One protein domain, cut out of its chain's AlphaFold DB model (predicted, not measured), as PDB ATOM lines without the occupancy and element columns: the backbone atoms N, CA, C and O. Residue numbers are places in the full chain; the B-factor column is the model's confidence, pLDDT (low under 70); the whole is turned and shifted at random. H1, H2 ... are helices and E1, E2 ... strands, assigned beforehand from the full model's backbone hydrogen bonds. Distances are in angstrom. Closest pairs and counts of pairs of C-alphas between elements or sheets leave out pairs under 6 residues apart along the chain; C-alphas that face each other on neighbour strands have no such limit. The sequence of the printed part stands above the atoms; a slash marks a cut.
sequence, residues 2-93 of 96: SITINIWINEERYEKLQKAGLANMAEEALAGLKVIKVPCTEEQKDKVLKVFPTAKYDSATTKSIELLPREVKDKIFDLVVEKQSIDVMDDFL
ATOM      1  N   SER A   2     490.330 337.838 377.555       82.75
ATOM      2  CA  SER A   2     489.161 338.734 377.607       82.75
ATOM      3  C   SER A   2     487.954 338.001 378.196       82.75
ATOM      4  O   SER A   2     487.477 337.043 377.589       82.75
ATOM      5  N   ILE A   3     487.480 338.438 379.364       96.06
ATOM      6  CA  ILE A   3     486.194 338.010 379.931       96.06
ATOM      7  C   ILE A   3     485.109 338.868 379.292       96.06
ATOM      8  O   ILE A   3     485.327 340.056 379.063       96.06
ATOM      9  N   THR A   4     483.956 338.285 378.979       97.12
ATOM     10  CA  THR A   4     482.874 339.020 378.311       97.12
ATOM     11  C   THR A   4     481.500 338.692 378.881       97.12
ATOM     12  O   THR A   4     481.309 337.662 379.519       97.12
ATOM     13  N   ILE A   5     480.521 339.554 378.631       97.19
ATOM     14  CA  ILE A   5     479.096 339.249 378.752       97.19
ATOM     15  C   ILE A   5     478.515 339.228 377.339       97.19
ATOM     16  O   ILE A   5     478.576 340.224 376.616       97.19
ATOM     17  N   ASN A   6     477.929 338.094 376.959       95.69
ATOM     18  CA  ASN A   6     477.265 337.938 375.669       95.69
ATOM     19  C   ASN A   6     475.852 338.529 375.725       95.69
ATOM     20  O   ASN A   6     474.989 338.063 376.486       95.69
ATOM     21  N   ILE A   7     475.600 339.526 374.878       96.62
ATOM     22  CA  ILE A   7     474.285 340.140 374.709       96.62
ATOM     23  C   ILE A   7     473.757 339.789 373.321       96.62
ATOM     24  O   ILE A   7     474.276 340.243 372.303       96.62
ATOM     25  N   TRP A   8     472.707 338.971 373.292       95.06
ATOM     26  CA  TRP A   8     472.043 338.564 372.058       95.06
ATOM     27  C   TRP A   8     471.244 339.715 371.448       95.06
ATOM     28  O   TRP A   8     470.530 340.447 372.148       95.06
ATOM     29  N   ILE A   9     471.372 339.846 370.134       95.88
ATOM     30  CA  ILE A   9     470.845 340.940 369.329       95.88
ATOM     31  C   ILE A   9     469.786 340.381 368.377       95.88
ATOM     32  O   ILE A   9     470.085 339.587 367.486       95.88
ATOM     33  N   ASN A  10     468.543 340.812 368.585       93.62
ATOM     34  CA  ASN A  10     467.446 340.651 367.633       93.62
ATOM     35  C   ASN A  10     467.391 341.862 366.680       93.62
ATOM     36  O   ASN A  10     468.208 342.776 366.782       93.62
ATOM     37  N   GLU A  11     466.408 341.891 365.782       92.88
ATOM     38  CA  GLU A  11     466.234 342.981 364.809       92.88
ATOM     39  C   GLU A  11     466.088 344.359 365.480       92.88
ATOM     40  O   GLU A  11     466.828 345.279 365.145       92.88
ATOM     41  N   GLU A  12     465.236 344.486 366.504       94.56
ATOM     42  CA  GLU A  12     465.025 345.756 367.221       94.56
ATOM     43  C   GLU A  12     466.317 346.291 367.867       94.56
ATOM     44  O   GLU A  12     466.643 347.479 367.783       94.56
ATOM     45  N   ARG A  13     467.093 345.413 368.512       96.19
ATOM     46  CA  ARG A  13     468.395 345.783 369.082       96.19
ATOM     47  C   ARG A  13     469.400 346.135 368.001       96.19
ATOM     48  O   ARG A  13     470.201 347.047 368.192       96.19
ATOM     49  N   TYR A  14     469.363 345.435 366.874       96.06
ATOM     50  CA  TYR A  14     470.265 345.712 365.769       96.06
ATOM     51  C   TYR A  14     470.019 347.106 365.185       96.06
ATOM     52  O   TYR A  14     470.977 347.852 364.991       96.06
ATOM     53  N   GLU A  15     468.760 347.517 365.017       96.75
ATOM     54  CA  GLU A  15     468.418 348.882 364.594       96.75
ATOM     55  C   GLU A  15     468.945 349.945 365.569       96.75
ATOM     56  O   GLU A  15     469.455 350.990 365.151       96.75
ATOM     57  N   LYS A  16     468.854 349.687 366.881       97.62
ATOM     58  CA  LYS A  16     469.417 350.575 367.912       97.62
ATOM     59  C   LYS A  16     470.941 350.673 367.794       97.62
ATOM     60  O   LYS A  16     471.476 351.779 367.830       97.62
ATOM     61  N   LEU A  17     471.632 349.553 367.570       97.00
ATOM     62  CA  LEU A  17     473.082 349.546 367.336       97.00
ATOM     63  C   LEU A  17     473.468 350.279 366.047       97.00
ATOM     64  O   LEU A  17     474.464 350.996 366.039       97.00
ATOM     65  N   GLN A  18     472.685 350.152 364.973       97.00
ATOM     66  CA  GLN A  18     472.909 350.900 363.731       97.00
ATOM     67  C   GLN A  18     472.818 352.410 363.964       97.00
ATOM     68  O   GLN A  18     473.715 353.144 363.554       97.00
ATOM     69  N   LYS A  19     471.787 352.868 364.683       97.25
ATOM     70  CA  LYS A  19     471.628 354.286 365.058       97.25
ATOM     71  C   LYS A  19     472.757 354.783 365.967       97.25
ATOM     72  O   LYS A  19     473.139 355.944 365.871       97.25
ATOM     73  N   ALA A  20     473.300 353.909 366.813       96.62
ATOM     74  CA  ALA A  20     474.433 354.201 367.689       96.62
ATOM     75  C   ALA A  20     475.807 354.097 366.996       96.62
ATOM     76  O   ALA A  20     476.820 354.356 367.637       96.62
ATOM     77  N   GLY A  21     475.873 353.698 365.720       96.62
ATOM     78  CA  GLY A  21     477.142 353.493 365.009       96.62
ATOM     79  C   GLY A  21     477.923 352.240 365.438       96.62
ATOM     80  O   GLY A  21     479.092 352.107 365.096       96.62
ATOM     81  N   LEU A  22     477.280 351.312 366.153       96.88
ATOM     82  CA  LEU A  22     477.886 350.109 366.741       96.88
ATOM     83  C   LEU A  22     477.534 348.807 366.007       96.88
ATOM     84  O   LEU A  22     477.847 347.716 366.478       96.88
ATOM     85  N   ALA A  23     476.858 348.877 364.859       94.44
ATOM     86  CA  ALA A  23     476.404 347.680 364.143       94.44
ATOM     87  C   ALA A  23     477.543 346.731 363.726       94.44
ATOM     88  O   ALA A  23     477.311 345.532 363.592       94.44
ATOM     89  N   ASN A  24     478.759 347.253 363.548       94.94
ATOM     90  CA  ASN A  24     479.969 346.486 363.241       94.94
ATOM     91  C   ASN A  24     480.522 345.689 364.437       94.94
ATOM     92  O   ASN A  24     481.359 344.819 364.233       94.94
ATOM     93  N   MET A  25     480.067 345.975 365.661       94.38
ATOM     94  CA  MET A  25     480.426 345.220 366.868       94.38
ATOM     95  C   MET A  25     479.564 343.962 367.049       94.38
ATOM     96  O   MET A  25     479.866 343.122 367.893       94.38
ATOM     97  N   ALA A  26     478.461 343.849 366.300       95.12
ATOM     98  CA  ALA A  26     477.575 342.697 366.348       95.12
ATOM     99  C   ALA A  26     478.133 341.573 365.464       95.12
ATOM    100  O   ALA A  26     478.130 341.670 364.238       95.12
ATOM    101  N   GLU A  27     478.591 340.500 366.096       94.00
ATOM    102  CA  GLU A  27     479.101 339.310 365.426       94.00
ATOM    103  C   GLU A  27     477.943 338.380 365.048       94.00
ATOM    104  O   GLU A  27     477.010 338.191 365.834       94.00
ATOM    105  N   GLU A  28     478.002 337.770 363.863       91.88
ATOM    106  CA  GLU A  28     477.085 336.684 363.521       91.88
ATOM    107  C   GLU A  28     477.413 335.430 364.330       91.88
ATOM    108  O   GLU A  28     478.560 335.003 364.452       91.88
ATOM    109  N   ALA A  29     476.368 334.828 364.875       85.69
ATOM    110  CA  ALA A  29     476.400 333.610 365.654       85.69
ATOM    111  C   ALA A  29     475.248 332.693 365.198       85.69
ATOM    112  O   ALA A  29     474.682 332.858 364.116       85.69
ATOM    113  N   LEU A  30     474.956 331.668 366.004       73.56
ATOM    114  CA  LEU A  30     473.996 330.586 365.751       73.56
ATOM    115  C   LEU A  30     472.824 330.980 364.828       73.56
ATOM    116  O   LEU A  30     471.943 331.739 365.224       73.56
ATOM    117  N   ALA A  31     472.801 330.413 363.617       79.12
ATOM    118  CA  ALA A  31     471.693 330.525 362.663       79.12
ATOM    119  C   ALA A  31     471.226 331.969 362.360       79.12
ATOM    120  O   ALA A  31     470.031 332.217 362.216       79.12
ATOM    121  N   GLY A  32     472.159 332.923 362.264       79.19
ATOM    122  CA  GLY A  32     471.859 334.318 361.914       79.19
ATOM    123  C   GLY A  32     471.489 335.203 363.106       79.19
ATOM    124  O   GLY A  32     471.244 336.398 362.932       79.19
ATOM    125  N   LEU A  33     471.490 334.655 364.328       86.75
ATOM    126  CA  LEU A  33     471.447 335.466 365.541       86.75
ATOM    127  C   LEU A  33     472.749 336.243 365.679       86.75
ATOM    128  O   LEU A  33     473.829 335.690 365.489       86.75
ATOM    129  N   LYS A  34     472.654 337.513 366.061       95.00
ATOM    130  CA  LYS A  34     473.827 338.345 366.321       95.00
ATOM    131  C   LYS A  34     474.108 338.444 367.814       95.00
ATOM    132  O   LYS A  34     473.202 338.318 368.642       95.00
ATOM    133  N   VAL A  35     475.359 338.706 368.162       95.44
ATOM    134  CA  VAL A  35     475.801 338.909 369.544       95.44
ATOM    135  C   VAL A  35     476.784 340.070 369.611       95.44
ATOM    136  O   VAL A  35     477.654 340.195 368.756       95.44
ATOM    137  N   ILE A  36     476.660 340.916 370.632       96.44
ATOM    138  CA  ILE A  36     477.756 341.804 371.043       96.44
ATOM    139  C   ILE A  36     478.409 341.228 372.297       96.44
ATOM    140  O   ILE A  36     477.732 340.674 373.172       96.44
ATOM    141  N   LYS A  37     479.729 341.370 372.380       96.19
ATOM    142  CA  LYS A  37     480.537 340.927 373.517       96.19
ATOM    143  C   LYS A  37     480.957 342.139 374.330       96.19
ATOM    144  O   LYS A  37     481.832 342.890 373.915       96.19
ATOM    145  N   VAL A  38     480.326 342.327 375.483       97.56
ATOM    146  CA  VAL A  38     480.670 343.412 376.409       97.56
ATOM    147  C   VAL A  38     481.873 342.965 377.243       97.56
ATOM    148  O   VAL A  38     481.744 341.977 377.968       97.56
ATOM    149  N   PRO A  39     483.047 343.611 377.137       97.00
ATOM    150  CA  PRO A  39     484.235 343.199 377.872       97.00
ATOM    151  C   PRO A  39     484.082 343.419 379.380       97.00
ATOM    152  O   PRO A  39     483.387 344.323 379.839       97.00
ATOM    153  N   CYS A  40     484.747 342.569 380.157       96.81
ATOM    154  CA  CYS A  40     484.861 342.669 381.607       96.81
ATOM    155  C   CYS A  40     486.317 342.453 382.041       96.81
ATOM    156  O   CYS A  40     487.025 341.602 381.492       96.81
ATOM    157  N   THR A  41     486.745 343.170 383.078       96.44
ATOM    158  CA  THR A  41     487.960 342.847 383.839       96.44
ATOM    159  C   THR A  41     487.694 341.708 384.832       96.44
ATOM    160  O   THR A  41     486.544 341.353 385.099       96.44
ATOM    161  N   GLU A  42     488.754 341.133 385.411       96.12
ATOM    162  CA  GLU A  42     488.627 340.138 386.490       96.12
ATOM    163  C   GLU A  42     487.866 340.709 387.698       96.12
ATOM    164  O   GLU A  42     486.949 340.066 388.205       96.12
ATOM    165  N   GLU A  43     488.170 341.952 388.092       96.25
ATOM    166  CA  GLU A  43     487.502 342.643 389.202       96.25
ATOM    167  C   GLU A  43     486.010 342.874 388.924       96.25
ATOM    168  O   GLU A  43     485.159 342.622 389.783       96.25
ATOM    169  N   GLN A  44     485.668 343.304 387.704       97.19
ATOM    170  CA  GLN A  44     484.275 343.476 387.285       97.19
ATOM    171  C   GLN A  44     483.542 342.133 387.272       97.19
ATOM    172  O   GLN A  44     482.424 342.047 387.777       97.19
ATOM    173  N   LYS A  45     484.172 341.070 386.753       96.88
ATOM    174  CA  LYS A  45     483.617 339.710 386.767       96.88
ATOM    175  C   LYS A  45     483.343 339.246 388.198       96.88
ATOM    176  O   LYS A  45     482.231 338.802 388.477       96.88
ATOM    177  N   ASP A  46     484.299 339.393 389.112       96.75
ATOM    178  CA  ASP A  46     484.120 339.008 390.518       96.75
ATOM    179  C   ASP A  46     482.969 339.788 391.175       96.75
ATOM    180  O   ASP A  46     482.136 339.204 391.876       96.75
ATOM    181  N   LYS A  47     482.854 341.093 390.891       97.56
ATOM    182  CA  LYS A  47     481.732 341.911 391.370       97.56
ATOM    183  C   LYS A  47     480.395 341.449 390.788       97.56
ATOM    184  O   LYS A  47     479.438 341.290 391.544       97.56
ATOM    185  N   VAL A  48     480.320 341.184 389.482       97.38
ATOM    186  CA  VAL A  48     479.107 340.673 388.818       97.38
ATOM    187  C   VAL A  48     478.648 339.364 389.465       97.38
ATOM    188  O   VAL A  48     477.475 339.245 389.815       97.38
ATOM    189  N   LEU A  49     479.556 338.409 389.686       96.69
ATOM    190  CA  LEU A  49     479.225 337.115 390.302       96.69
ATOM    191  C   LEU A  49     478.780 337.251 391.766       96.69
ATOM    192  O   LEU A  49     477.956 336.469 392.236       96.69
ATOM    193  N   LYS A  50     479.291 338.257 392.486       96.88
ATOM    194  CA  LYS A  50     478.862 338.568 393.856       96.88
ATOM    195  C   LYS A  50     477.468 339.201 393.902       96.88
ATOM    196  O   LYS A  50     476.683 338.871 394.787       96.88
ATOM    197  N   VAL A  51     477.178 340.125 392.986       96.94
ATOM    198  CA  VAL A  51     475.917 340.889 392.949       96.94
ATOM    199  C   VAL A  51     474.769 340.065 392.367       96.94
ATOM    200  O   VAL A  51     473.634 340.194 392.822       96.94
ATOM    201  N   PHE A  52     475.049 339.200 391.391       96.50
ATOM    202  CA  PHE A  52     474.050 338.379 390.710       96.50
ATOM    203  C   PHE A  52     474.350 336.889 390.924       96.50
ATOM    204  O   PHE A  52     475.006 336.275 390.083       96.50
ATOM    205  N   PRO A  53     473.837 336.261 392.001       93.56
ATOM    206  CA  PRO A  53     474.152 334.868 392.341       93.56
ATOM    207  C   PRO A  53     473.750 333.831 391.283       93.56
ATOM    208  O   PRO A  53     474.214 332.694 391.323       93.56
ATOM    209  N   THR A  54     472.863 334.189 390.351       94.81
ATOM    210  CA  THR A  54     472.480 333.316 389.232       94.81
ATOM    211  C   THR A  54     473.525 333.296 388.120       94.81
ATOM    212  O   THR A  54     473.540 332.351 387.333       94.81
ATOM    213  N   ALA A  55     474.380 334.320 388.046       96.94
ATOM    214  CA  ALA A  55     475.406 334.435 387.027       96.94
ATOM    215  C   ALA A  55     476.513 333.400 387.248       96.94
ATOM    216  O   ALA A  55     476.891 333.087 388.378       96.94
ATOM    217  N   LYS A  56     477.057 332.872 386.152       96.25
ATOM    218  CA  LYS A  56     478.169 331.916 386.177       96.25
ATOM    219  C   LYS A  56     479.211 332.316 385.157       96.25
ATOM    220  O   LYS A  56     478.871 332.596 384.016       96.25
ATOM    221  N   TYR A  57     480.476 332.301 385.550       96.69
ATOM    222  CA  TYR A  57     481.576 332.450 384.607       96.69
ATOM    223  C   TYR A  57     481.948 331.082 384.036       96.69
ATOM    224  O   TYR A  57     482.347 330.190 384.788       96.69
ATOM    225  N   ASP A  58     481.817 330.917 382.721       94.50
ATOM    226  CA  ASP A  58     482.325 329.734 382.030       94.50
ATOM    227  C   ASP A  58     483.797 329.938 381.663       94.50
ATOM    228  O   ASP A  58     484.134 330.486 380.615       94.50
ATOM    229  N   SER A  59     484.691 329.475 382.531       92.25
ATOM    230  CA  SER A  59     486.133 329.518 382.284       92.25
ATOM    231  C   SER A  59     486.618 328.473 381.271       92.25
ATOM    232  O   SER A  59     487.744 328.592 380.779       92.25
ATOM    233  N   ALA A  60     485.804 327.456 380.968       89.69
ATOM    234  CA  ALA A  60     486.223 326.281 380.215       89.69
ATOM    235  C   ALA A  60     486.038 326.449 378.704       89.69
ATOM    236  O   ALA A  60     486.899 325.993 377.949       89.69
ATOM    237  N   THR A  61     484.950 327.091 378.257       87.00
ATOM    238  CA  THR A  61     484.652 327.193 376.819       87.00
ATOM    239  C   THR A  61     484.547 328.630 376.324       87.00
ATOM    240  O   THR A  61     485.421 329.077 375.577       87.00
ATOM    241  N   THR A  62     483.531 329.385 376.744       85.56
ATOM    242  CA  THR A  62     483.226 330.695 376.149       85.56
ATOM    243  C   THR A  62     484.012 331.842 376.770       85.56
ATOM    244  O   THR A  62     484.142 332.894 376.142       85.56
ATOM    245  N   LYS A  63     484.539 331.659 377.990       91.62
ATOM    246  CA  LYS A  63     485.170 332.724 378.790       91.62
ATOM    247  C   LYS A  63     484.245 333.933 378.940       91.62
ATOM    248  O   LYS A  63     484.686 335.082 378.947       91.62
ATOM    249  N   SER A  64     482.951 333.660 379.079       94.88
ATOM    250  CA  SER A  64     481.913 334.661 379.288       94.88
ATOM    251  C   SER A  64     481.162 334.430 380.596       94.88
ATOM    252  O   SER A  64     481.133 333.331 381.154       94.88
ATOM    253  N   ILE A  65     480.570 335.503 381.110       96.94
ATOM    254  CA  ILE A  65     479.618 335.461 382.212       96.94
ATOM    255  C   ILE A  65     478.236 335.192 381.618       96.94
ATOM    256  O   ILE A  65     477.690 335.986 380.850       96.94
ATOM    257  N   GLU A  66     477.665 334.061 382.004       93.94
ATOM    258  CA  GLU A  66     476.387 333.545 381.543       93.94
ATOM    259  C   GLU A  66     475.339 333.576 382.659       93.94
ATOM    260  O   GLU A  66     475.640 333.854 383.819       93.94
ATOM    261  N   LEU A  67     474.079 333.292 382.307       94.81
ATOM    262  CA  LEU A  67     472.954 333.182 383.252       94.81
ATOM    263  C   LEU A  67     472.639 334.458 384.065       94.81
ATOM    264  O   LEU A  67     471.972 334.405 385.102       94.81
ATOM    265  N   LEU A  68     473.062 335.626 383.570       96.19
ATOM    266  CA  LEU A  68     472.553 336.907 384.061       96.19
ATOM    267  C   LEU A  68     471.042 337.028 383.796       96.19
ATOM    268  O   LEU A  68     470.593 336.632 382.711       96.19
ATOM    269  N   PRO A  69     470.267 337.612 384.732       95.12
ATOM    270  CA  PRO A  69     468.858 337.914 384.512       95.12
ATOM    271  C   PRO A  69     468.649 338.736 383.237       95.12
ATOM    272  O   PRO A  69     469.471 339.589 382.891       95.12
ATOM    273  N   ARG A  70     467.526 338.511 382.548       95.12
ATOM    274  CA  ARG A  70     467.199 339.223 381.304       95.12
ATOM    275  C   ARG A  70     467.257 340.741 381.488       95.12
ATOM    276  O   ARG A  70     467.954 341.408 380.743       95.12
ATOM    277  N   GLU A  71     466.615 341.257 382.530       95.25
ATOM    278  CA  GLU A  71     466.595 342.690 382.857       95.25
ATOM    279  C   GLU A  71     467.992 343.299 383.063       95.25
ATOM    280  O   GLU A  71     468.211 344.469 382.761       95.25
ATOM    281  N   VAL A  72     468.960 342.512 383.541       96.81
ATOM    282  CA  VAL A  72     470.348 342.955 383.700       96.81
ATOM    283  C   VAL A  72     471.019 343.074 382.335       96.81
ATOM    284  O   VAL A  72     471.660 344.083 382.054       96.81
ATOM    285  N   LYS A  73     470.824 342.080 381.461       97.25
ATOM    286  CA  LYS A  73     471.321 342.127 380.077       97.25
ATOM    287  C   LYS A  73     470.697 343.282 379.292       97.25
ATOM    288  O   LYS A  73     471.391 343.923 378.510       97.25
ATOM    289  N   ASP A  74     469.417 343.558 379.524       97.62
ATOM    290  CA  ASP A  74     468.691 344.662 378.896       97.62
ATOM    291  C   ASP A  74     469.281 346.015 379.337       97.62
ATOM    292  O   ASP A  74     469.644 346.819 378.485       97.62
ATOM    293  N   LYS A  75     469.528 346.214 380.641       97.81
ATOM    294  CA  LYS A  75     470.192 347.427 381.163       97.81
ATOM    295  C   LYS A  75     471.608 347.629 380.619       97.81
ATOM    296  O   LYS A  75     471.987 348.755 380.313       97.81
ATOM    297  N   ILE A  76     472.398 346.557 380.512       98.00
ATOM    298  CA  ILE A  76     473.743 346.630 379.920       98.00
ATOM    299  C   ILE A  76     473.638 347.069 378.455       98.00
ATOM    300  O   ILE A  76     474.376 347.951 378.028       98.00
ATOM    301  N   PHE A  77     472.705 346.491 377.695       98.31
ATOM    302  CA  PHE A  77     472.482 346.860 376.298       98.31
ATOM    303  C   PHE A  77     472.057 348.324 376.136       98.31
ATOM    304  O   PHE A  77     472.596 349.022 375.278       98.31
ATOM    305  N   ASP A  78     471.124 348.800 376.960       98.06
ATOM    306  CA  ASP A  78     470.671 350.191 376.907       98.06
ATOM    307  C   ASP A  78     471.836 351.154 377.168       98.06
ATOM    308  O   ASP A  78     471.998 352.135 376.442       98.06
ATOM    309  N   LEU A  79     472.714 350.818 378.119       98.06
ATOM    310  CA  LEU A  79     473.915 351.598 378.405       98.06
ATOM    311  C   LEU A  79     474.915 351.578 377.236       98.06
ATOM    312  O   LEU A  79     475.512 352.609 376.938       98.06
ATOM    313  N   VAL A  80     475.063 350.448 376.532       98.31
ATOM    314  CA  VAL A  80     475.879 350.365 375.303       98.31
ATOM    315  C   VAL A  80     475.364 351.323 374.232       98.31
ATOM    316  O   VAL A  80     476.149 352.045 373.615       98.31
ATOM    317  N   VAL A  81     474.048 351.354 374.013       98.06
ATOM    318  CA  VAL A  81     473.421 352.238 373.020       98.06
ATOM    319  C   VAL A  81     473.546 353.706 373.434       98.06
ATOM    320  O   VAL A  81     473.893 354.537 372.599       98.06
ATOM    321  N   GLU A  82     473.309 354.021 374.710       97.62
ATOM    322  CA  GLU A  82     473.416 355.380 375.257       97.62
ATOM    323  C   GLU A  82     474.846 355.925 375.157       97.62
ATOM    324  O   GLU A  82     475.055 357.060 374.728       97.62
ATOM    325  N   LYS A  83     475.840 355.113 375.537       97.38
ATOM    326  CA  LYS A  83     477.259 355.497 375.531       97.38
ATOM    327  C   LYS A  83     477.918 355.365 374.165       97.38
ATOM    328  O   LYS A  83     479.040 355.837 374.008       97.38
ATOM    329  N   GLN A  84     477.255 354.707 373.213       97.50
ATOM    330  CA  GLN A  84     477.822 354.354 371.909       97.50
ATOM    331  C   GLN A  84     479.174 353.626 372.054       97.50
ATOM    332  O   GLN A  84     480.103 353.842 371.279       97.50
ATOM    333  N   SER A  85     479.290 352.765 373.070       97.06
ATOM    334  CA  SER A  85     480.499 352.000 373.384       97.06
ATOM    335  C   SER A  85     480.141 350.661 374.025       97.06
ATOM    336  O   SER A  85     479.125 350.554 374.705       97.06
ATOM    337  N   ILE A  86     480.981 349.642 373.837       96.56
ATOM    338  CA  ILE A  86     480.868 348.355 374.543       96.56
ATOM    339  C   ILE A  86     481.554 348.378 375.917       96.56
ATOM    340  O   ILE A  86     481.259 347.533 376.759       96.56
ATOM    341  N   ASP A  87     482.420 349.357 376.181       96.69
ATOM    342  CA  ASP A  87     483.145 349.511 377.446       96.69
ATOM    343  C   ASP A  87     482.269 350.211 378.499       96.69
ATOM    344  O   ASP A  87     482.475 351.374 378.838       96.69
ATOM    345  N   VAL A  88     481.245 349.509 378.994       97.62
ATOM    346  CA  VAL A  88     480.201 350.099 379.861       97.62
ATOM    347  C   VAL A  88     480.139 349.530 381.275       97.62
ATOM    348  O   VAL A  88     479.344 349.982 382.099       97.62
ATOM    349  N   MET A  89     480.954 348.521 381.582       97.50
ATOM    350  CA  MET A  89     480.803 347.756 382.822       97.50
ATOM    351  C   MET A  89     481.136 348.550 384.084       97.50
ATOM    352  O   MET A  89     480.482 348.339 385.105       97.50
ATOM    353  N   ASP A  90     482.070 349.501 384.020       96.62
ATOM    354  CA  ASP A  90     482.344 350.396 385.150       96.62
ATOM    355  C   ASP A  90     481.134 351.269 385.485       96.62
ATOM    356  O   ASP A  90     480.773 351.412 386.651       96.62
ATOM    357  N   ASP A  91     480.473 351.829 384.471       96.75
ATOM    358  CA  ASP A  91     479.273 352.644 384.657       96.75
ATOM    359  C   ASP A  91     478.086 351.800 385.127       96.75
ATOM    360  O   ASP A  91     477.373 352.190 386.054       96.75
ATOM    361  N   PHE A  92     477.909 350.610 384.552       97.31
ATOM    362  CA  PHE A  92     476.862 349.679 384.960       97.31
ATOM    363  C   PHE A  92     476.995 349.285 386.440       97.31
ATOM    364  O   PHE A  92     476.019 349.338 387.196       97.31
ATOM    365  N   LEU A  93     478.208 348.926 386.871       96.38
ATOM    366  CA  LEU A  93     478.482 348.429 388.218       96.38
ATOM    367  C   LEU A  93     478.511 349.519 389.294       96.38
ATOM    368  O   LEU A  93     478.535 349.160 390.467       96.38
TER     369      LEU A  93
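AT A GLANCE: This is residues 2 to 93 of the 96 residues of an uncharacterized protein of Desulfofundulus salinum (UniProt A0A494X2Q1). What does one see first? A small three-strand sheet forms a wall with H1, H2 and H3 over one face: H1 over one end of the strands E1 and E2, H2 over the other end, and H3 crossing over E1 and E2 between them. Short H4 bridges H2 and H3. What are the counts and the size? The 92 printed residues hold, in order, E1 H1 E2 H2 E3 H3 H4, a mixed class of four named helices and three named strands, with a mixed sheet ordered E2 E1 E3. The whole is compact and rounded, with a radius of gyration of the C-alphas of 12.6 A and spans of 33 by 29 by 22 A.

IN THESE COORDINATES: Where do the first elements run? E1, residues 3 to 9, begins at C-alpha 3 (486.194, 338.010, 379.931) and is 18.9 A long. H1 is residues 11 to 19, 12.5 A, and E2 is residues 34 to 40, 19.3 A. What follows? H2 is residues 42 to 51, 14.3 A, and E3 is residues 64 to 66, 6.1 A. H3, residues 70 to 83, is 20.0 A long, and H4, residues 89 to 93, 5.9 A long, ends at C-alpha 93 (478.482, 348.429, 388.218).

HOW THE PARTS SIT: How are the strands paired? E1 and E2 are antiparallel at 152 degrees, with N 7 and O 36 3.0 A apart, within hydrogen-bond range. E1 and E3 are parallel at 58 degrees, with N 65 and O 4 at 2.8 A. How do the helices stand on the sheet? H1, H2 and H3 are on the same face, in two layers, helices on one face of a sheet. H3 runs across the strands, at 87 degrees to E1 on the local plane and a height over the sheet of 9.5 A; H1 stands up from the sheet, its line rising 43 degrees. H2 has a height over the sheet of 10.1 A. Which helices meet? H4 touches H2, closest C-alphas Gln 44 and Met 89 at 7.1 A, and touches H3, closest C-alphas Ile 76 and Phe 92 at 6.7 A, with residues 75 to 79 of H3 alone. H1 and H3 are close but not clearly touching, the C-alphas of Leu 17 and Val 81 being 6.3 A apart, while H2 and H3 are apart. Are the helix backbones complete? In H1, H2, H3 and H4 every O i to N i+4 pair is within hydrogen-bond range.

THE WHOLE: How far does it reach? The two C-alphas farthest apart are those of Lys 19 and Ala 60, at 35.0 A. Which links are long? H1 to E2, 14 residues, and H2 to E3, 12 residues, are long links. Is anything cut or uncertain? The printed part has no cut, and no printed residue is under 70 in pLDDT, with a mean of the printed part of 94.9.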